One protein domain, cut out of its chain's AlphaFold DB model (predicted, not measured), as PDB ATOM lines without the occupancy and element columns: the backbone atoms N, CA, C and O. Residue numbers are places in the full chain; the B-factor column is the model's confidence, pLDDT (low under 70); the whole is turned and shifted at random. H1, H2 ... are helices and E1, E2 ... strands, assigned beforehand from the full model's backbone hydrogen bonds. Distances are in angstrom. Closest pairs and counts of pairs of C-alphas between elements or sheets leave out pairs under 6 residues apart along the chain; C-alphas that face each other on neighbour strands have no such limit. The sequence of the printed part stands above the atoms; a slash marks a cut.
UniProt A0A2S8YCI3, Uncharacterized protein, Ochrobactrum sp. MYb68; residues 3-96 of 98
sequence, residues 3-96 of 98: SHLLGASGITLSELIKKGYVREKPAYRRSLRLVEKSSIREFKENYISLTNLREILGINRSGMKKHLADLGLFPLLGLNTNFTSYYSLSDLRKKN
ATOM      1  N   SER A   3      13.694 -47.123  21.113       78.81
ATOM      2  CA  SER A   3      14.965 -46.390  21.130       78.81
ATOM      3  C   SER A   3      15.661 -46.394  19.763       78.81
ATOM      4  O   SER A   3      16.136 -45.359  19.309       78.81
ATOM      5  N   HIS A   4      15.626 -47.529  19.055       81.81
ATOM      6  CA  HIS A   4      16.203 -47.669  17.718       81.81
ATOM      7  C   HIS A   4      15.489 -46.787  16.688       81.81
ATOM      8  O   HIS A   4      16.142 -46.154  15.869       81.81
ATOM      9  N   LEU A   5      14.159 -46.665  16.782       81.81
ATOM     10  CA  LEU A   5      13.400 -45.779  15.896       81.81
ATOM     11  C   LEU A   5      13.810 -44.318  16.070       81.81
ATOM     12  O   LEU A   5      13.758 -43.570  15.104       81.81
ATOM     13  N   LEU A   6      14.229 -43.908  17.266       83.50
ATOM     14  CA  LEU A   6      14.703 -42.553  17.535       83.50
ATOM     15  C   LEU A   6      16.204 -42.369  17.250       83.50
ATOM     16  O   LEU A   6      16.672 -41.234  17.256       83.50
ATOM     17  N   GLY A   7      16.963 -43.441  17.001       80.88
ATOM     18  CA  GLY A   7      18.430 -43.386  16.977       80.88
ATOM     19  C   GLY A   7      19.029 -43.077  18.357       80.88
ATOM     20  O   GLY A   7      20.069 -42.426  18.460       80.88
ATOM     21  N   ALA A   8      18.341 -43.487  19.426       84.50
ATOM     22  CA  ALA A   8      18.669 -43.153  20.808       84.50
ATOM     23  C   ALA A   8      19.174 -44.366  21.600       84.50
ATOM     24  O   ALA A   8      18.789 -45.506  21.334       84.50
ATOM     25  N   SER A   9      19.967 -44.118  22.646       86.81
ATOM     26  CA  SER A   9      20.215 -45.121  23.691       86.81
ATOM     27  C   SER A   9      18.958 -45.342  24.549       86.81
ATOM     28  O   SER A   9      18.077 -44.482  24.621       86.81
ATOM     29  N   GLY A  10      18.867 -46.481  25.249       87.12
ATOM     30  CA  GLY A  10      17.770 -46.728  26.201       87.12
ATOM     31  C   GLY A  10      17.713 -45.695  27.338       87.12
ATOM     32  O   GLY A  10      16.630 -45.303  27.774       87.12
ATOM     33  N   ILE A  11      18.881 -45.193  27.752       90.00
ATOM     34  CA  ILE A  11      19.023 -44.104  28.729       90.00
ATOM     35  C   ILE A  11      18.412 -42.810  28.176       90.00
ATOM     36  O   ILE A  11      17.608 -42.171  28.850       90.00
ATOM     37  N   THR A  12      18.713 -42.466  26.920       92.25
ATOM     38  CA  THR A  12      18.140 -41.278  26.269       92.25
ATOM     39  C   THR A  12      16.625 -41.375  26.150       92.25
ATOM     40  O   THR A  12      15.924 -40.431  26.496       92.25
ATOM     41  N   LEU A  13      16.103 -42.527  25.712       90.88
ATOM     42  CA  LEU A  13      14.658 -42.743  25.628       90.88
ATOM     43  C   LEU A  13      13.981 -42.578  26.998       90.88
ATOM     44  O   LEU A  13      12.930 -41.954  27.089       90.88
ATOM     45  N   SER A  14      14.597 -43.099  28.061       90.69
ATOM     46  CA  SER A  14      14.081 -42.952  29.426       90.69
ATOM     47  C   SER A  14      13.968 -41.488  29.842       90.69
ATOM     48  O   SER A  14      12.953 -41.102  30.418       90.69
ATOM     49  N   GLU A  15      14.977 -40.678  29.523       93.50
ATOM     50  CA  GLU A  15      14.979 -39.253  29.856       93.50
ATOM     51  C   GLU A  15      13.976 -38.459  29.004       93.50
ATOM     52  O   GLU A  15      13.281 -37.590  29.530       93.50
ATOM     53  N   LEU A  16      13.828 -38.792  27.715       93.44
ATOM     54  CA  LEU A  16      12.804 -38.197  26.845       93.44
ATOM     55  C   LEU A  16      11.388 -38.460  27.368       93.44
ATOM     56  O   LEU A  16      10.555 -37.556  27.350       93.44
ATOM     57  N   ILE A  17      11.131 -39.671  27.867       92.06
ATOM     58  CA  ILE A  17       9.854 -40.027  28.493       92.06
ATOM     59  C   ILE A  17       9.661 -39.255  29.795       92.06
ATOM     60  O   ILE A  17       8.634 -38.611  29.987       92.06
ATOM     61  N   LYS A  18      10.672 -39.266  30.672       92.50
ATOM     62  CA  LYS A  18      10.634 -38.570  31.964       92.50
ATOM     63  C   LYS A  18      10.349 -37.073  31.813       92.50
ATOM     64  O   LYS A  18       9.646 -36.505  32.640       92.50
ATOM     65  N   LYS A  19      10.891 -36.436  30.771       92.94
ATOM     66  CA  LYS A  19      10.668 -35.015  30.460       92.94
ATOM     67  C   LYS A  19       9.408 -34.741  29.626       92.94
ATOM     68  O   LYS A  19       9.138 -33.582  29.336       92.94
ATOM     69  N   GLY A  20       8.649 -35.767  29.238       93.06
ATOM     70  CA  GLY A  20       7.385 -35.616  28.511       93.06
ATOM     71  C   GLY A  20       7.509 -35.391  27.000       93.06
ATOM     72  O   GLY A  20       6.508 -35.117  26.347       93.06
ATOM     73  N   TYR A  21       8.702 -35.536  26.417       94.75
ATOM     74  CA  TYR A  21       8.901 -35.419  24.965       94.75
ATOM     75  C   TYR A  21       8.407 -36.642  24.190       94.75
ATOM     76  O   TYR A  21       8.107 -36.549  23.001       94.75
ATOM     77  N   VAL A  22       8.363 -37.801  24.849       94.12
ATOM     78  CA  VAL A  22       7.919 -39.072  24.274       94.12
ATOM     79  C   VAL A  22       6.956 -39.745  25.247       94.12
ATOM     80  O   VAL A  22       7.248 -39.854  26.432       94.12
ATOM     81  N   ARG A  23       5.813 -40.221  24.758       92.69
ATOM     82  CA  ARG A  23       4.761 -40.835  25.575       92.69
ATOM     83  C   ARG A  23       4.849 -42.352  25.563       92.69
ATOM     84  O   ARG A  23       5.039 -42.987  24.520       92.69
ATOM     85  N   GLU A  24       4.677 -42.935  26.740       89.12
ATOM     86  CA  GLU A  24       4.496 -44.373  26.902       89.12
ATOM     87  C   GLU A  24       3.031 -44.748  26.698       89.12
ATOM     88  O   GLU A  24       2.125 -44.025  27.105       89.12
ATOM     89  N   LYS A  25       2.799 -45.916  26.098       83.75
ATOM     90  CA  LYS A  25       1.498 -46.565  26.161       83.75
ATOM     91  C   LYS A  25       1.277 -47.066  27.585       83.75
ATOM     92  O   LYS A  25       2.197 -47.666  28.149       83.75
ATOM     93  N   PRO A  26       0.060 -46.944  28.133       68.69
ATOM     94  CA  PRO A  26      -0.295 -47.661  29.346       68.69
ATOM     95  C   PRO A  26      -0.145 -49.166  29.084       68.69
ATOM     96  O   PRO A  26      -0.873 -49.757  28.287       68.69
ATOM     97  N   ALA A  27       0.861 -49.784  29.699       63.97
ATOM     98  CA  ALA A  27       1.111 -51.211  29.580       63.97
ATOM     99  C   ALA A  27       0.512 -51.931  30.791       63.97
ATOM    100  O   ALA A  27       0.874 -51.654  31.932       63.97
ATOM    101  N   TYR A  28      -0.360 -52.910  30.543       56.09
ATOM    102  CA  TYR A  28      -0.962 -53.744  31.594       56.09
ATOM    103  C   TYR A  28       0.068 -54.661  32.294       56.09
ATOM    104  O   TYR A  28      -0.208 -55.240  33.341       56.09
ATOM    105  N   ARG A  29       1.279 -54.799  31.728       58.53
ATOM    106  CA  ARG A  29       2.406 -55.546  32.307       58.53
ATOM    107  C   ARG A  29       3.632 -54.642  32.431       58.53
ATOM    108  O   ARG A  29       4.138 -54.140  31.433       58.53
ATOM    109  N   ARG A  30       4.139 -54.501  33.661       58.72
ATOM    110  CA  ARG A  30       5.276 -53.640  34.052       58.72
ATOM    111  C   ARG A  30       6.618 -53.967  33.369       58.72
ATOM    112  O   ARG A  30       7.564 -53.207  33.532       58.72
ATOM    113  N   SER A  31       6.734 -55.075  32.633       60.53
ATOM    114  CA  SER A  31       8.017 -55.581  32.122       60.53
ATOM    115  C   SER A  31       8.432 -55.054  30.743       60.53
ATOM    116  O   SER A  31       9.606 -55.155  30.398       60.53
ATOM    117  N   LEU A  32       7.522 -54.477  29.950       65.31
ATOM    118  CA  LEU A  32       7.841 -53.955  28.616       65.31
ATOM    119  C   LEU A  32       7.378 -52.503  28.481       65.31
ATOM    120  O   LEU A  32       6.183 -52.226  28.393       65.31
ATOM    121  N   ARG A  33       8.342 -51.576  28.423       69.56
ATOM    122  CA  ARG A  33       8.089 -50.161  28.117       69.56
ATOM    123  C   ARG A  33       7.650 -50.045  26.659       69.56
ATOM    124  O   ARG A  33       8.464 -50.152  25.739       69.56
ATOM    125  N   LEU A  34       6.349 -49.879  26.446       81.12
ATOM    126  CA  LEU A  34       5.770 -49.655  25.127       81.12
ATOM    127  C   LEU A  34       5.665 -48.153  24.890       81.12
ATOM    128  O   LEU A  34       5.055 -47.446  25.676       81.12
ATOM    129  N   VAL A  35       6.242 -47.669  23.796       87.19
ATOM    130  CA  VAL A  35       6.176 -46.254  23.407       87.19
ATOM    131  C   VAL A  35       5.085 -46.065  22.356       87.19
ATOM    132  O   VAL A  35       4.914 -46.907  21.464       87.19
ATOM    133  N   GLU A  36       4.336 -44.969  22.442       90.56
ATOM    134  CA  GLU A  36       3.347 -44.605  21.430       90.56
ATOM    135  C   GLU A  36       4.020 -44.291  20.087       90.56
ATOM    136  O   GLU A  36       4.878 -43.413  19.990       90.56
ATOM    137  N   LYS A  37       3.607 -44.980  19.014       89.12
ATOM    138  CA  LYS A  37       4.144 -44.727  17.665       89.12
ATOM    139  C   LYS A  37       3.881 -43.290  17.196       89.12
ATOM    140  O   LYS A  37       4.761 -42.702  16.576       89.12
ATOM    141  N   SER A  38       2.701 -42.737  17.494       92.56
ATOM    142  CA  SER A  38       2.353 -41.336  17.207       92.56
ATOM    143  C   SER A  38       3.302 -40.378  17.915       92.56
ATOM    144  O   SER A  38       3.849 -39.494  17.272       92.56
ATOM    145  N   SER A  39       3.604 -40.626  19.191       93.88
ATOM    146  CA  SER A  39       4.533 -39.791  19.951       93.88
ATOM    147  C   SER A  39       5.964 -39.828  19.399       93.88
ATOM    148  O   SER A  39       6.623 -38.796  19.345       93.88
ATOM    149  N   ILE A  40       6.440 -40.980  18.905       92.50
ATOM    150  CA  ILE A  40       7.732 -41.056  18.195       92.50
ATOM    151  C   ILE A  40       7.709 -40.200  16.925       92.50
ATOM    152  O   ILE A  40       8.698 -39.535  16.616       92.50
ATOM    153  N   ARG A  41       6.604 -40.240  16.170       93.44
ATOM    154  CA  ARG A  41       6.446 -39.452  14.943       93.44
ATOM    155  C   ARG A  41       6.438 -37.955  15.254       93.44
ATOM    156  O   ARG A  41       7.261 -37.241  14.702       93.44
ATOM    157  N   GLU A  42       5.604 -37.522  16.196       95.50
ATOM    158  CA  GLU A  42       5.537 -36.133  16.672       95.50
ATOM    159  C   GLU A  42       6.900 -35.636  17.165       95.50
ATOM    160  O   GLU A  42       7.321 -34.526  16.849       95.50
ATOM    161  N   PHE A  43       7.643 -36.470  17.901       96.12
ATOM    162  CA  PHE A  43       8.990 -36.114  18.332       96.12
ATOM    163  C   PHE A  43       9.909 -35.838  17.133       96.12
ATOM    164  O   PHE A  43      10.610 -34.831  17.114       96.12
ATOM    165  N   LYS A  44       9.879 -36.692  16.106       94.62
ATOM    166  CA  LYS A  44      10.691 -36.518  14.889       94.62
ATOM    167  C   LYS A  44      10.253 -35.349  14.007       94.62
ATOM    168  O   LYS A  44      11.074 -34.827  13.263       94.62
ATOM    169  N   GLU A  45       8.990 -34.943  14.075       95.88
ATOM    170  CA  GLU A  45       8.482 -33.752  13.381       95.88
ATOM    171  C   GLU A  45       9.027 -32.452  13.996       95.88
ATOM    172  O   GLU A  45       9.118 -31.434  13.309       95.88
ATOM    173  N   ASN A  46       9.431 -32.491  15.271       97.25
ATOM    174  CA  ASN A  46       9.919 -31.330  16.015       97.25
ATOM    175  C   ASN A  46      11.436 -31.340  16.252       97.25
ATOM    176  O   ASN A  46      12.047 -30.277  16.377       97.25
ATOM    177  N   TYR A  47      12.056 -32.520  16.305       96.94
ATOM    178  CA  TYR A  47      13.450 -32.686  16.701       96.94
ATOM    179  C   TYR A  47      14.224 -33.603  15.761       96.94
ATOM    180  O   TYR A  47      13.721 -34.615  15.274       96.94
ATOM    181  N   ILE A  48      15.507 -33.295  15.591       95.00
ATOM    182  CA  ILE A  48      16.448 -34.093  14.804       95.00
ATOM    183  C   ILE A  48      17.677 -34.456  15.633       95.00
ATOM    184  O   ILE A  48      18.157 -33.661  16.439       95.00
ATOM    185  N   SER A  49      18.186 -35.677  15.465       93.19
ATOM    186  CA  SER A  49      19.431 -36.090  16.115       93.19
ATOM    187  C   SER A  49      20.626 -35.382  15.467       93.19
ATOM    188  O   SER A  49      20.616 -35.086  14.274       93.19
ATOM    189  N   LEU A  50      21.700 -35.165  16.226       91.50
ATOM    190  CA  LEU A  50      22.949 -34.629  15.678       91.50
ATOM    191  C   LEU A  50      23.497 -35.498  14.540       91.50
ATOM    192  O   LEU A  50      24.101 -34.976  13.612       91.50
ATOM    193  N   THR A  51      23.321 -36.818  14.622       89.56
ATOM    194  CA  THR A  51      23.771 -37.745  13.577       89.56
ATOM    195  C   THR A  51      23.033 -37.474  12.270       89.56
ATOM    196  O   THR A  51      23.687 -37.194  11.271       89.56
ATOM    197  N   ASN A  52      21.700 -37.443  12.300       91.00
ATOM    198  CA  ASN A  52      20.888 -37.213  11.105       91.00
ATOM    199  C   ASN A  52      21.082 -35.793  10.562       91.00
ATOM    200  O   ASN A  52      21.172 -35.599   9.357       91.00
ATOM    201  N   LEU A  53      21.192 -34.792  11.443       91.69
ATOM    202  CA  LEU A  53      21.483 -33.420  11.028       91.69
ATOM    203  C   LEU A  53      22.803 -33.351  10.252       91.69
ATOM    204  O   LEU A  53      22.887 -32.699   9.221       91.69
ATOM    205  N   ARG A  54      23.838 -34.052  10.719       89.44
ATOM    206  CA  ARG A  54      25.134 -34.078  10.034       89.44
ATOM    207  C   ARG A  54      25.081 -34.759   8.676       89.44
ATOM    208  O   ARG A  54      25.769 -34.305   7.770       89.44
ATOM    209  N   GLU A  55      24.301 -35.827   8.554       89.38
ATOM    210  CA  GLU A  55      24.078 -36.504   7.274       89.38
ATOM    211  C   GLU A  55      23.420 -35.561   6.263       89.38
ATOM    212  O   GLU A  55      23.883 -35.483   5.131       89.38
ATOM    213  N   ILE A  56      22.423 -34.778   6.691       89.94
ATOM    214  CA  ILE A  56      21.755 -33.780   5.840       89.94
ATOM    215  C   ILE A  56      22.726 -32.681   5.396       89.94
ATOM    216  O   ILE A  56      22.723 -32.291   4.233       89.94
ATOM    217  N   LEU A  57      23.567 -32.187   6.306       86.94
ATOM    218  CA  LEU A  57      24.479 -31.076   6.014       86.94
ATOM    219  C   LEU A  57      25.772 -31.505   5.308       86.94
ATOM    220  O   LEU A  57      26.528 -30.651   4.857       86.94
ATOM    221  N   GLY A  58      26.081 -32.804   5.257       83.69
ATOM    222  CA  GLY A  58      27.352 -33.307   4.726       83.69
ATOM    223  C   GLY A  58      28.584 -32.912   5.559       83.69
ATOM    224  O   GLY A  58      29.705 -32.948   5.055       83.69
ATOM    225  N   ILE A  59      28.410 -32.531   6.833       80.38
ATOM    226  CA  ILE A  59      29.486 -31.985   7.681       80.38
ATOM    227  C   ILE A  59      30.112 -33.067   8.581       80.38
ATOM    228  O   ILE A  59      29.444 -33.887   9.233       80.38
ATOM    229  N   ASN A  60      31.446 -33.055   8.675       73.75
ATOM    230  CA  ASN A  60      32.198 -33.980   9.526       73.75
ATOM    231  C   ASN A  60      31.916 -33.766  11.038       73.75
ATOM    232  O   ASN A  60      31.334 -32.774  11.467       73.75
ATOM    233  N   ARG A  61      32.239 -34.758  11.878       65.56
ATOM    234  CA  ARG A  61      31.786 -34.852  13.285       65.56
ATOM    235  C   ARG A  61      32.472 -33.851  14.190       65.56
ATOM    236  O   ARG A  61      31.876 -33.402  15.168       65.56
ATOM    237  N   SER A  62      33.712 -33.525  13.846       70.94
ATOM    238  CA  SER A  62      34.520 -32.567  14.579       70.94
ATOM    239  C   SER A  62      33.932 -31.168  14.416       70.94
ATOM    240  O   SER A  62      33.673 -30.722  13.305       70.94
ATOM    241  N   GLY A  63      33.676 -30.492  15.531       79.56
ATOM    242  CA  GLY A  63      33.255 -29.093  15.533       79.56
ATOM    243  C   GLY A  63      31.754 -28.833  15.411       79.56
ATOM    244  O   GLY A  63      31.330 -27.776  15.854       79.56
ATOM    245  N   MET A  64      30.916 -29.773  14.944       87.31
ATOM    246  CA  MET A  64      29.480 -29.483  14.740       87.31
ATOM    247  C   MET A  64      28.756 -29.054  16.027       87.31
ATOM    248  O   MET A  64      27.976 -28.110  16.015       87.31
ATOM    249  N   LYS A  65      29.035 -29.701  17.169       87.88
ATOM    250  CA  LYS A  65      28.456 -29.277  18.460       87.88
ATOM    251  C   LYS A  65      28.902 -27.870  18.859       87.88
ATOM    252  O   LYS A  65      28.094 -27.116  19.382       87.88
ATOM    253  N   LYS A  66      30.175 -27.539  18.614       87.44
ATOM    254  CA  LYS A  66      30.722 -26.209  18.891       87.44
ATOM    255  C   LYS A  66      30.064 -25.171  17.983       87.44
ATOM    256  O   LYS A  66      29.547 -24.193  18.484       87.44
ATOM    257  N   HIS A  67      29.968 -25.458  16.688       89.12
ATOM    258  CA  HIS A  67      29.306 -24.597  15.715       89.12
ATOM    259  C   HIS A  67      27.835 -24.328  16.071       89.12
ATOM    260  O   HIS A  67      27.399 -23.184  16.059       89.12
ATOM    261  N   LEU A  68      27.080 -25.364  16.457       92.44
ATOM    262  CA  LEU A  68      25.706 -25.192  16.939       92.44
ATOM    263  C   LEU A  68      25.659 -24.322  18.203       92.44
ATOM    264  O   LEU A  68      24.828 -23.421  18.281       92.44
ATOM    265  N   ALA A  69      26.573 -24.531  19.154       92.12
ATOM    266  CA  ALA A  69      26.659 -23.711  20.359       92.12
ATOM    267  C   ALA A  69      27.019 -22.243  20.058       92.12
ATOM    268  O   ALA A  69      26.402 -21.351  20.634       92.12
ATOM    269  N   ASP A  70      27.933 -21.986  19.116       91.81
ATOM    270  CA  ASP A  70      28.301 -20.638  18.654       91.81
ATOM    271  C   ASP A  70      27.096 -19.920  18.008       91.81
ATOM    272  O   ASP A  70      26.963 -18.700  18.091       91.81
ATOM    273  N   LEU A  71      26.162 -20.680  17.422       93.00
ATOM    274  CA  LEU A  71      24.883 -20.176  16.907       93.00
ATOM    275  C   LEU A  71      23.795 -20.025  17.987       93.00
ATOM    276  O   LEU A  71      22.688 -19.571  17.673       93.00
ATOM    277  N   GLY A  72      24.084 -20.381  19.242       94.50
ATOM    278  CA  GLY A  72      23.139 -20.373  20.362       94.50
ATOM    279  C   GLY A  72      22.169 -21.558  20.372       94.50
ATOM    280  O   GLY A  72      21.109 -21.478  20.989       94.50
ATOM    281  N   LEU A  73      22.493 -22.644  19.667       95.00
ATOM    282  CA  LEU A  73      21.683 -23.856  19.587       95.00
ATOM    283  C   LEU A  73      22.238 -24.929  20.522       95.00
ATOM    284  O   LEU A  73      23.366 -25.401  20.366       95.00
ATOM    285  N   PHE A  74      21.410 -25.372  21.465       94.25
ATOM    286  CA  PHE A  74      21.794 -26.357  22.471       94.25
ATOM    287  C   PHE A  74      20.995 -27.658  22.325       94.25
ATOM    288  O   PHE A  74      19.853 -27.632  21.855       94.25
ATOM    289  N   PRO A  75      21.563 -28.811  22.725       94.50
ATOM    290  CA  PRO A  75      20.829 -30.064  22.699       94.50
ATOM    291  C   PRO A  75      19.650 -30.052  23.675       94.50
ATOM    292  O   PRO A  75      19.764 -29.562  24.797       94.50
ATOM    293  N   LEU A  76      18.562 -30.717  23.289       95.19
ATOM    294  CA  LEU A  76      17.313 -30.824  24.047       95.19
ATOM    295  C   LEU A  76      17.496 -31.314  25.494       95.19
ATOM    296  O   LEU A  76      16.815 -30.857  26.408       95.19
ATOM    297  N   LEU A  77      18.412 -32.263  25.704       92.62
ATOM    298  CA  LEU A  77      18.705 -32.865  27.011       92.62
ATOM    299  C   LEU A  77      19.969 -32.281  27.666       92.62
ATOM    300  O   LEU A  77      20.536 -32.881  28.579       92.62
ATOM    301  N   GLY A  78      20.414 -31.113  27.200       86.75
ATOM    302  CA  GLY A  78      21.625 -30.445  27.663       86.75
ATOM    303  C   GLY A  78      22.912 -31.027  27.076       86.75
ATOM    304  O   GLY A  78      22.910 -31.908  26.216       86.75
ATOM    305  N   LEU A  79      24.050 -30.522  27.556       79.56
ATOM    306  CA  LEU A  79      25.387 -30.866  27.049       79.56
ATOM    307  C   LEU A  79      25.911 -32.230  27.534       79.56
ATOM    308  O   LEU A  79      27.059 -32.580  27.267       79.56
ATOM    309  N   ASN A  80      25.081 -33.015  28.223       78.94
ATOM    310  CA  ASN A  80      25.471 -34.316  28.747       78.94
ATOM    311  C   ASN A  80      25.753 -35.305  27.600       78.94
ATOM    312  O   ASN A  80      24.891 -35.596  26.767       78.94
ATOM    313  N   THR A  81      26.972 -35.840  27.571       79.12
ATOM    314  CA  THR A  81      27.448 -36.784  26.551       79.12
ATOM    315  C   THR A  81      26.805 -38.165  26.640       79.12
ATOM    316  O   THR A  81      26.897 -38.927  25.682       79.12
ATOM    317  N   ASN A  82      26.133 -38.484  27.749       84.12
ATOM    318  CA  ASN A  82      25.463 -39.769  27.960       84.12
ATOM    319  C   ASN A  82      24.153 -39.894  27.165       84.12
ATOM    320  O   ASN A  82      23.613 -40.996  27.028       84.12
ATOM    321  N   PHE A  83      23.638 -38.779  26.644       86.88
ATOM    322  CA  PHE A  83      22.418 -38.746  25.848       86.88
ATOM    323  C   PHE A  83      22.711 -38.522  24.364       86.88
ATOM    324  O   PHE A  83      23.624 -37.784  23.982       86.88
ATOM    325  N   THR A  84      21.867 -39.097  23.506       91.38
ATOM    326  CA  THR A  84      21.815 -38.690  22.100       91.38
ATOM    327  C   THR A  84      21.411 -37.220  22.035       91.38
ATOM    328  O   THR A  84      20.378 -36.815  22.569       91.38
ATOM    329  N   SER A  85      22.236 -36.404  21.379       92.81
ATOM    330  CA  SER A  85      21.963 -34.979  21.205       92.81
ATOM    331  C   SER A  85      20.879 -34.785  20.144       92.81
ATOM    332  O   SER A  85      21.108 -35.109  18.979       92.81
ATOM    333  N   TYR A  86      19.729 -34.248  20.548       95.25
ATOM    334  CA  TYR A  86      18.662 -33.795  19.655       95.25
ATOM    335  C   TYR A  86      18.601 -32.273  19.631       95.25
ATOM    336  O   TYR A  86      18.830 -31.648  20.662       95.25
ATOM    337  N   TYR A  87      18.265 -31.694  18.485       95.69
ATOM    338  CA  TYR A  87      18.098 -30.255  18.293       95.69
ATOM    339  C   TYR A  87      16.711 -29.960  17.726       95.69
ATOM    340  O   TYR A  87      16.144 -30.775  16.998       95.69
ATOM    341  N   SER A  88      16.170 -28.799  18.084       97.19
ATOM    342  CA  SER A  88      14.887 -28.287  17.594       97.19
ATOM    343  C   SER A  88      14.974 -27.966  16.103       97.19
ATOM    344  O   SER A  88      15.810 -27.167  15.684       97.19
ATOM    345  N   LEU A  89      14.091 -28.557  15.296       97.00
ATOM    346  CA  LEU A  89      13.989 -28.252  13.865       97.00
ATOM    347  C   LEU A  89      13.587 -26.791  13.630       97.00
ATOM    348  O   LEU A  89      14.064 -26.167  12.689       97.00
ATOM    349  N   SER A  90      12.746 -26.229  14.501       97.31
ATOM    350  CA  SER A  90      12.347 -24.820  14.429       97.31
ATOM    351  C   SER A  90      13.545 -23.889  14.611       97.31
ATOM    352  O   SER A  90      13.728 -22.953  13.834       97.31
ATOM    353  N   ASP A  91      14.411 -24.170  15.585       97.00
ATOM    354  CA  ASP A  91      15.567 -23.309  15.848       97.00
ATOM    355  C   ASP A  91      16.664 -23.471  14.791       97.00
ATOM    356  O   ASP A  91      17.306 -22.488  14.429       97.00
ATOM    357  N   LEU A  92      16.821 -24.672  14.222       95.56
ATOM    358  CA  LEU A  92      17.699 -24.895  13.068       95.56
ATOM    359  C   LEU A  92      17.235 -24.093  11.839       95.56
ATOM    360  O   LEU A  92      18.059 -23.435  11.204       95.56
ATOM    361  N   ARG A  93      15.926 -24.074  11.550       95.75
ATOM    362  CA  ARG A  93      15.334 -23.274  10.459       95.75
ATOM    363  C   ARG A  93      15.530 -21.775  10.670       95.75
ATOM    364  O   ARG A  93      15.941 -21.078   9.755       95.75
ATOM    365  N   LYS A  94      15.327 -21.269  11.895       96.38
ATOM    366  CA  LYS A  94      15.586 -19.851  12.234       96.38
ATOM    367  C   LYS A  94      17.042 -19.433  12.004       96.38
ATOM    368  O   LYS A  94      17.318 -18.247  11.853       96.38
ATOM    369  N   LYS A  95      17.974 -20.387  12.030       94.19
ATOM    370  CA  LYS A  95      19.406 -20.174  11.783       94.19
ATOM    371  C   LYS A  95      19.817 -20.505  10.344       94.19
ATOM    372  O   LYS A  95      21.007 -20.472  10.057       94.19
ATOM    373  N   ASN A  96      18.857 -20.791   9.458       92.50
ATOM    374  CA  ASN A  96      19.069 -21.169   8.057       92.50
ATOM    375  C   ASN A  96      20.020 -22.365   7.885       92.50
ATOM    376  O   ASN A  96      20.806 -22.407   6.942       92.50
TER     377      ASN A  96
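AT A GLANCE: This is residues 3 to 96 of the 98 residues of an uncharacterized protein of Ochrobactrum sp. MYb68 (UniProt A0A2S8YCI3). Two very short strands, E1 and E2, pair in the middle of an elongated model, with H1, H2 and H3 toward one end of its long axis and H4, H5 and H6 toward the other. A loop in residues 19 to 36 reaches the first end, and residues 55 to 60 stick out near the second. The printed part has 94 residues, in the order H1, H2, H3, E1, H4, H5, E2, H6; it is mostly helix, and the sheet E1 - E2 is antiparallel. It is compact by its radius of gyration of the C-alphas, 14.2 A, though it spans 45 by 23 by 21 A.

IN THESE COORDINATES: H1 is residues 3 to 6, 5.3 A long, from C-alpha 3 at (14.965, -46.390, 21.130). H2 is residues 10 to 18, 12.3 A, and H3 residues 37 to 46, 14.7 A. E1, residues 47 to 49, spans 6.9 A; H4, residues 50 to 57, 10.4 A; H5, residues 64 to 70, 9.7 A. E2, residues 86 to 88, spans 7.0 A, and H6, residues 89 to 94, 8.7 A, ending at C-alpha 94, (15.586, -19.851, 12.234).

HOW THE PARTS SIT: H1 and H2 only just touch, only at the corner, with C-alphas 3 and 13 closest at 5.8 A. H1 only just touches H3, with C-alphas 6 and 40 at 7.2 A. E1 and E2 stand at 146 degrees; N 48 and O 87 are 3.0 A apart, within hydrogen-bond range. H3 and H6 only just touch, with C-alphas 46 and 89 at 5.5 A, a shallow tilt of 13 degrees, the same way. H4 and H5 are close but not clearly touching, C-alphas 54 and 64 at 7.9 A, about perpendicular at 90 degrees. In H2, H3, H4, H5 and H6 every O i to N i+4 pair is within hydrogen-bond range; H1 is too short for one.

THE WHOLE: The C-alphas farthest apart, of Tyr 28 and Asp 70, are 46.0 A apart. The printed part has no cut. The links H2 to H3 and H5 to E2 are long. Residues 26 to 33 and residue 61 have pLDDT under 70.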